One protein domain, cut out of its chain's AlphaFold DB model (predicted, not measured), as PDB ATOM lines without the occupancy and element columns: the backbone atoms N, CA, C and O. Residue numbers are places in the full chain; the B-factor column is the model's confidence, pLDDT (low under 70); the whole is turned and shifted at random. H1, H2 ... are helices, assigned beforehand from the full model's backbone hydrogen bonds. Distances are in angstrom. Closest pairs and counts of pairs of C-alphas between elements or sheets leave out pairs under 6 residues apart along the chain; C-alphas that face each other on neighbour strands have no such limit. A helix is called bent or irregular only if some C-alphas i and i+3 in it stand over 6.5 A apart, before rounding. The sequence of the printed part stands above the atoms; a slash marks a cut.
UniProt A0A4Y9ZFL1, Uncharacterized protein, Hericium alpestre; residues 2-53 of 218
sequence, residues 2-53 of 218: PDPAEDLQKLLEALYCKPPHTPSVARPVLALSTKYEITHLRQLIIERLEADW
ATOM      1  N   PRO A   2      -9.643 -42.470 -88.255       81.69
ATOM      2  CA  PRO A   2      -8.392 -42.841 -87.593       81.69
ATOM      3  C   PRO A   2      -8.671 -43.497 -86.235       81.69
ATOM      4  O   PRO A   2      -9.652 -43.150 -85.576       81.69
ATOM      5  N   ASP A   3      -7.836 -44.460 -85.854       90.38
ATOM      6  CA  ASP A   3      -7.929 -45.143 -84.562       90.38
ATOM      7  C   ASP A   3      -7.443 -44.235 -83.420       90.38
ATOM      8  O   ASP A   3      -6.605 -43.356 -83.651       90.38
ATOM      9  N   PRO A   4      -7.950 -44.420 -82.188       91.62
ATOM     10  CA  PRO A   4      -7.491 -43.658 -81.033       91.62
ATOM     11  C   PRO A   4      -5.990 -43.863 -80.791       91.62
ATOM     12  O   PRO A   4      -5.484 -44.984 -80.869       91.62
ATOM     13  N   ALA A   5      -5.280 -42.787 -80.443       89.69
ATOM     14  CA  ALA A   5      -3.838 -42.842 -80.196       89.69
ATOM     15  C   ALA A   5      -3.470 -43.819 -79.061       89.69
ATOM     16  O   ALA A   5      -2.482 -44.540 -79.169       89.69
ATOM     17  N   GLU A   6      -4.294 -43.893 -78.011       90.12
ATOM     18  CA  GLU A   6      -4.091 -44.804 -76.876       90.12
ATOM     19  C   GLU A   6      -4.167 -46.283 -77.275       90.12
ATOM     20  O   GLU A   6      -3.405 -47.108 -76.774       90.12
ATOM     21  N   ASP A   7      -5.066 -46.636 -78.195       90.50
ATOM     22  CA  ASP A   7      -5.221 -48.020 -78.647       90.50
ATOM     23  C   ASP A   7      -4.052 -48.428 -79.550       90.50
ATOM     24  O   ASP A   7      -3.532 -49.540 -79.431       90.50
ATOM     25  N   LEU A   8      -3.581 -47.506 -80.399       91.00
ATOM     26  CA  LEU A   8      -2.375 -47.703 -81.204       91.00
ATOM     27  C   LEU A   8      -1.128 -47.855 -80.330       91.00
ATOM     28  O   LEU A   8      -0.300 -48.721 -80.607       91.00
ATOM     29  N   GLN A   9      -1.004 -47.072 -79.256       90.69
ATOM     30  CA  GLN A   9       0.082 -47.237 -78.294       90.69
ATOM     31  C   GLN A   9       0.063 -48.644 -77.681       90.69
ATOM     32  O   GLN A   9       1.078 -49.337 -77.728       90.69
ATOM     33  N   LYS A  10      -1.093 -49.108 -77.183       88.75
ATOM     34  CA  LYS A  10      -1.238 -50.461 -76.612       88.75
ATOM     35  C   LYS A  10      -0.918 -51.558 -77.630       88.75
ATOM     36  O   LYS A  10      -0.333 -52.578 -77.271       88.75
ATOM     37  N   LEU A  11      -1.288 -51.363 -78.897       89.50
ATOM     38  CA  LEU A  11      -0.941 -52.290 -79.975       89.50
ATOM     39  C   LEU A  11       0.576 -52.368 -80.179       89.50
ATOM     40  O   LEU A  11       1.125 -53.465 -80.265       89.50
ATOM     41  N   LEU A  12       1.250 -51.219 -80.247       89.56
ATOM     42  CA  LEU A  12       2.702 -51.159 -80.407       89.56
ATOM     43  C   LEU A  12       3.419 -51.774 -79.197       89.56
ATOM     44  O   LEU A  12       4.321 -52.588 -79.374       89.56
ATOM     45  N   GLU A  13       2.980 -51.480 -77.976       88.31
ATOM     46  CA  GLU A  13       3.511 -52.116 -76.763       88.31
ATOM     47  C   GLU A  13       3.344 -53.643 -76.796       88.31
ATOM     48  O   GLU A  13       4.277 -54.379 -76.471       88.31
ATOM     49  N   ALA A  14       2.193 -54.142 -77.253       87.38
ATOM     50  CA  ALA A  14       1.956 -55.576 -77.374       87.38
ATOM     51  C   ALA A  14       2.849 -56.244 -78.439       87.38
ATOM     52  O   ALA A  14       3.239 -57.398 -78.262       87.38
ATOM     53  N   LEU A  15       3.187 -55.529 -79.518       85.56
ATOM     54  CA  LEU A  15       4.075 -56.010 -80.583       85.56
ATOM     55  C   LEU A  15       5.549 -56.047 -80.163       85.56
ATOM     56  O   LEU A  15       6.261 -56.976 -80.540       85.56
ATOM     57  N   TYR A  16       6.009 -55.044 -79.413       86.19
ATOM     58  CA  TYR A  16       7.430 -54.879 -79.089       86.19
ATOM     59  C   TYR A  16       7.823 -55.373 -77.693       86.19
ATOM     60  O   TYR A  16       9.003 -55.631 -77.460       86.19
ATOM     61  N   CYS A  17       6.878 -55.496 -76.758       82.69
ATOM     62  CA  CYS A  17       7.171 -55.846 -75.368       82.69
ATOM     63  C   CYS A  17       6.519 -57.165 -74.954       82.69
ATOM     64  O   CYS A  17       7.178 -58.204 -74.909       82.69
ATOM     65  N   LYS A  18       5.235 -57.129 -74.585       79.19
ATOM     66  CA  LYS A  18       4.500 -58.310 -74.129       79.19
ATOM     67  C   LYS A  18       3.005 -58.115 -74.369       79.19
ATOM     68  O   LYS A  18       2.486 -57.041 -74.070       79.19
ATOM     69  N   PRO A  19       2.292 -59.149 -74.831       76.19
ATOM     70  CA  PRO A  19       0.847 -59.082 -74.966       76.19
ATOM     71  C   PRO A  19       0.164 -58.905 -73.600       76.19
ATOM     72  O   PRO A  19       0.661 -59.419 -72.584       76.19
ATOM     73  N   PRO A  20      -0.964 -58.173 -73.568       77.50
ATOM     74  CA  PRO A  20      -1.693 -57.877 -72.340       77.50
ATOM     75  C   PRO A  20      -2.331 -59.135 -71.734       77.50
ATOM     76  O   PRO A  20      -2.806 -60.003 -72.460       77.50
ATOM     77  N   HIS A  21      -2.364 -59.197 -70.399       70.94
ATOM     78  CA  HIS A  21      -2.997 -60.285 -69.622       70.94
ATOM     79  C   HIS A  21      -4.397 -59.898 -69.137       70.94
ATOM     80  O   HIS A  21      -5.253 -60.744 -68.920       70.94
ATOM     81  N   THR A  22      -4.662 -58.602 -68.974       78.06
ATOM     82  CA  THR A  22      -5.951 -58.123 -68.475       78.06
ATOM     83  C   THR A  22      -6.961 -57.989 -69.618       78.06
ATOM     84  O   THR A  22      -6.665 -57.332 -70.623       78.06
ATOM     85  N   PRO A  23      -8.182 -58.546 -69.484       77.75
ATOM     86  CA  PRO A  23      -9.202 -58.472 -70.531       77.75
ATOM     87  C   PRO A  23      -9.538 -57.038 -70.979       77.75
ATOM     88  O   PRO A  23      -9.750 -56.786 -72.165       77.75
ATOM     89  N   SER A  24      -9.529 -56.072 -70.059       75.50
ATOM     90  CA  SER A  24      -9.787 -54.657 -70.360       75.50
ATOM     91  C   SER A  24      -8.728 -54.033 -71.282       75.50
ATOM     92  O   SER A  24      -9.073 -53.252 -72.168       75.50
ATOM     93  N   VAL A  25      -7.454 -54.418 -71.133       81.12
ATOM     94  CA  VAL A  25      -6.343 -53.950 -71.981       81.12
ATOM     95  C   VAL A  25      -6.237 -54.778 -73.264       81.12
ATOM     96  O   VAL A  25      -5.910 -54.242 -74.320       81.12
ATOM     97  N   ALA A  26      -6.567 -56.070 -73.208       84.75
ATOM     98  CA  ALA A  26      -6.552 -56.957 -74.367       84.75
ATOM     99  C   ALA A  26      -7.605 -56.591 -75.421       84.75
ATOM    100  O   ALA A  26      -7.366 -56.779 -76.611       84.75
ATOM    101  N   ARG A  27      -8.750 -56.026 -75.017       88.00
ATOM    102  CA  ARG A  27      -9.846 -55.654 -75.924       88.00
ATOM    103  C   ARG A  27      -9.429 -54.712 -77.073       88.00
ATOM    104  O   ARG A  27      -9.661 -55.095 -78.221       88.00
ATOM    105  N   PRO A  28      -8.849 -53.516 -76.838       87.50
ATOM    106  CA  PRO A  28      -8.431 -52.631 -77.930       87.50
ATOM    107  C   PRO A  28      -7.330 -53.255 -78.796       87.50
ATOM    108  O   PRO A  28      -7.366 -53.134 -80.019       87.50
ATOM    109  N   VAL A  29      -6.406 -54.004 -78.187       90.81
ATOM    110  CA  VAL A  29      -5.324 -54.683 -78.917       90.81
ATOM    111  C   VAL A  29      -5.875 -55.775 -79.836       90.81
ATOM    112  O   VAL A  29      -5.470 -55.849 -80.991       90.81
ATOM    113  N   LEU A  30      -6.838 -56.581 -79.376       89.50
ATOM    114  CA  LEU A  30      -7.526 -57.583 -80.199       89.50
ATOM    115  C   LEU A  30      -8.368 -56.951 -81.310       89.50
ATOM    116  O   LEU A  30      -8.434 -57.492 -82.415       89.50
ATOM    117  N   ALA A  31      -9.016 -55.814 -81.041       91.31
ATOM    118  CA  ALA A  31      -9.777 -55.084 -82.052       91.31
ATOM    119  C   ALA A  31      -8.859 -54.608 -83.182       91.31
ATOM    120  O   ALA A  31      -9.134 -54.881 -84.353       91.31
ATOM    121  N   LEU A  32      -7.740 -53.968 -82.835       92.00
ATOM    122  CA  LEU A  32      -6.774 -53.488 -83.817       92.00
ATOM    123  C   LEU A  32      -6.011 -54.628 -84.499       92.00
ATOM    124  O   LEU A  32      -5.814 -54.566 -85.708       92.00
ATOM    125  N   SER A  33      -5.637 -55.694 -83.783       91.31
ATOM    126  CA  SER A  33      -4.985 -56.853 -84.405       91.31
ATOM    127  C   SER A  33      -5.902 -57.536 -85.417       91.31
ATOM    128  O   SER A  33      -5.436 -57.981 -86.458       91.31
ATOM    129  N   THR A  34      -7.212 -57.557 -85.158       89.38
ATOM    130  CA  THR A  34      -8.208 -58.067 -86.105       89.38
ATOM    131  C   THR A  34      -8.378 -57.114 -87.289       89.38
ATOM    132  O   THR A  34      -8.397 -57.561 -88.430       89.38
ATOM    133  N   LYS A  35      -8.451 -55.799 -87.038       92.06
ATOM    134  CA  LYS A  35      -8.600 -54.765 -88.075       92.06
ATOM    135  C   LYS A  35      -7.416 -54.710 -89.045       92.06
ATOM    136  O   LYS A  35      -7.620 -54.512 -90.235       92.06
ATOM    137  N   TYR A  36      -6.198 -54.844 -88.527       92.38
ATOM    138  CA  TYR A  36      -4.954 -54.800 -89.300       92.38
ATOM    139  C   TYR A  36      -4.430 -56.191 -89.678       92.38
ATOM    140  O   TYR A  36      -3.291 -56.304 -90.119       92.38
ATOM    141  N   GLU A  37      -5.232 -57.241 -89.476       91.50
ATOM    142  CA  GLU A  37      -4.906 -58.624 -89.855       91.50
ATOM    143  C   GLU A  37      -3.574 -59.138 -89.272       91.50
ATOM    144  O   GLU A  37      -2.855 -59.946 -89.862       91.50
ATOM    145  N   ILE A  38      -3.245 -58.702 -88.055       93.19
ATOM    146  CA  ILE A  38      -2.066 -59.144 -87.307       93.19
ATOM    147  C   ILE A  38      -2.392 -60.476 -86.616       93.19
ATOM    148  O   ILE A  38      -2.525 -60.570 -85.390       93.19
ATOM    149  N   THR A  39      -2.538 -61.527 -87.423       91.94
ATOM    150  CA  THR A  39      -3.023 -62.851 -86.998       91.94
ATOM    151  C   THR A  39      -2.175 -63.464 -85.886       91.94
ATOM    152  O   THR A  39      -2.723 -64.000 -84.927       91.94
ATOM    153  N   HIS A  40      -0.847 -63.331 -85.961       91.25
ATOM    154  CA  HIS A  40       0.060 -63.859 -84.938       91.25
ATOM    155  C   HIS A  40      -0.195 -63.233 -83.558       91.25
ATOM    156  O   HIS A  40      -0.308 -63.945 -82.565       91.25
ATOM    157  N   LEU A  41      -0.337 -61.904 -83.488       90.12
ATOM    158  CA  LEU A  41      -0.605 -61.215 -82.223       90.12
ATOM    159  C   LEU A  41      -1.985 -61.588 -81.673       90.12
ATOM    160  O   LEU A  41      -2.128 -61.815 -80.474       90.12
ATOM    161  N   ARG A  42      -2.994 -61.681 -82.548       91.56
ATOM    162  CA  ARG A  42      -4.333 -62.141 -82.165       91.56
ATOM    163  C   ARG A  42      -4.274 -63.532 -81.532       91.56
ATOM    164  O   ARG A  42      -4.829 -63.713 -80.452       91.56
ATOM    165  N   GLN A  43      -3.596 -64.476 -82.180       91.44
ATOM    166  CA  GLN A  43      -3.484 -65.852 -81.702       91.44
ATOM    167  C   GLN A  43      -2.772 -65.925 -80.348       91.44
ATOM    168  O   GLN A  43      -3.277 -66.561 -79.431       91.44
ATOM    169  N   LEU A  44      -1.671 -65.189 -80.185       90.75
ATOM    170  CA  LEU A  44      -0.928 -65.143 -78.926       90.75
ATOM    171  C   LEU A  44      -1.799 -64.611 -77.774       90.75
ATOM    172  O   LEU A  44      -1.802 -65.166 -76.677       90.75
ATOM    173  N   ILE A  45      -2.575 -63.549 -78.012       89.50
ATOM    174  CA  ILE A  45      -3.483 -63.012 -76.989       89.50
ATOM    175  C   ILE A  45      -4.570 -64.035 -76.636       89.50
ATOM    176  O   ILE A  45      -4.879 -64.194 -75.459       89.50
ATOM    177  N   ILE A  46      -5.130 -64.749 -77.622       90.94
ATOM    178  CA  ILE A  46      -6.131 -65.802 -77.380       90.94
ATOM    179  C   ILE A  46      -5.536 -66.933 -76.539       90.94
ATOM    180  O   ILE A  46      -6.110 -67.270 -75.509       90.94
ATOM    181  N   GLU A  47      -4.377 -67.466 -76.923       90.75
ATOM    182  CA  GLU A  47      -3.685 -68.526 -76.175       90.75
ATOM    183  C   GLU A  47      -3.396 -68.101 -74.739       90.75
ATOM    184  O   GLU A  47      -3.496 -68.897 -73.803       90.75
ATOM    185  N   ARG A  48      -3.060 -66.823 -74.544       87.81
ATOM    186  CA  ARG A  48      -2.809 -66.298 -73.211       87.81
ATOM    187  C   ARG A  48      -4.079 -66.206 -72.375       87.81
ATOM    188  O   ARG A  48      -4.070 -66.659 -71.237       87.81
ATOM    189  N   LEU A  49      -5.160 -65.692 -72.953       88.56
ATOM    190  CA  LEU A  49      -6.465 -65.667 -72.299       88.56
ATOM    191  C   LEU A  49      -6.925 -67.085 -71.952       88.56
ATOM    192  O   LEU A  49      -7.407 -67.312 -70.852       88.56
ATOM    193  N   GLU A  50      -6.741 -68.053 -72.848       90.94
ATOM    194  CA  GLU A  50      -7.051 -69.460 -72.580       90.94
ATOM    195  C   GLU A  50      -6.220 -70.038 -71.432       90.94
ATOM    196  O   GLU A  50      -6.759 -70.787 -70.619       90.94
ATOM    197  N   ALA A  51      -4.941 -69.670 -71.331       89.00
ATOM    198  CA  ALA A  51      -4.066 -70.100 -70.244       89.00
ATOM    199  C   ALA A  51      -4.450 -69.498 -68.881       89.00
ATOM    200  O   ALA A  51      -4.220 -70.141 -67.857       89.00
ATOM    201  N   ASP A  52      -5.042 -68.302 -68.865       88.62
ATOM    202  CA  ASP A  52      -5.478 -67.632 -67.636       88.62
ATOM    203  C   ASP A  52      -6.798 -68.211 -67.077       88.62
ATOM    204  O   ASP A  52      -7.162 -67.919 -65.934       88.62
ATOM    205  N   TRP A  53      -7.509 -69.054 -67.845       90.56
ATOM    206  CA  TRP A  53      -8.745 -69.717 -67.416       90.56
ATOM    207  C   TRP A  53      -8.579 -71.242 -67.284       90.56
ATOM    208  O   TRP A  53      -8.077 -71.909 -68.190       90.56
TER     209      TRP A  53
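Overview. This is residues 2 to 53 of the 218 residues of an uncharacterized protein of Hericium alpestre (UniProt A0A4Y9ZFL1). Two helices side by side, H2 and H3, make a helical hairpin, and the third helix, H1, crosses H2 nearly at a right angle. H2 is in the middle, with H1 packed on it at one side and H3 at another, and the two ends of the printed part, Pro 2 and Trp 53, lie far from each other. The printed part has 52 residues with three named helices, in the order H1, H2, H3 along the chain, and no named strand; the class is all helix. The whole is compact, with a radius of gyration of the C-alphas of 10.1 A, yet elongated in outline, with spans of 33 by 19 by 17 A.

Arrangement. The longest helix by residues is H3, residues 39 to 52. It touches H2, residues 23 to 35, with the C-alphas of Ser 33 and Arg 42 as their closest pair, 5.8 A apart. H2 and H3 run opposite ways at a shallow tilt of 23 degrees, and they form a helical hairpin. H2 also touches H1, residues 5 to 16, and their closest C-alphas are those of Leu 11 and Val 29, 5.1 A apart. The lines of H1 and H2 stand about perpendicular, at 87 degrees. H1 and H3 are close but not clearly touching; their closest C-alphas, those of Leu 15 and Leu 41, are 7.2 A apart, and their lines stand about perpendicular, at 84 degrees. In H1 and H3 every O i to N i+4 pair is within hydrogen-bond range, while in H2 it is 7 of 9.

Along the chain. H3 measures 20.1 A from its first to its last C-alpha, from C-alpha 39 at (-3.023, -62.851, -86.998) to C-alpha 52 at (-5.478, -67.632, -67.636). H2 measures 17.9 A from C-alpha 23 to C-alpha 35; it is neither bent nor irregular, but only just: C-alphas 25 and 28 are 6.4 A apart. H1 measures 16.5 A and begins with C-alpha 5 at (-3.838, -42.842, -80.196).

Size, cuts and confidence. The two C-alphas farthest apart, those of Pro 2 and Trp 53, are 33.6 A apart. The printed part runs from residue 2 to residue 53 of a full chain of 218 residues and has no cut. The link from H2 to H3, with 3 residues, is tight; the link from H1 to H2, with 6 residues, is short; no link is long. The mean pLDDT of the printed part is 87.6, and no printed residue is under 70.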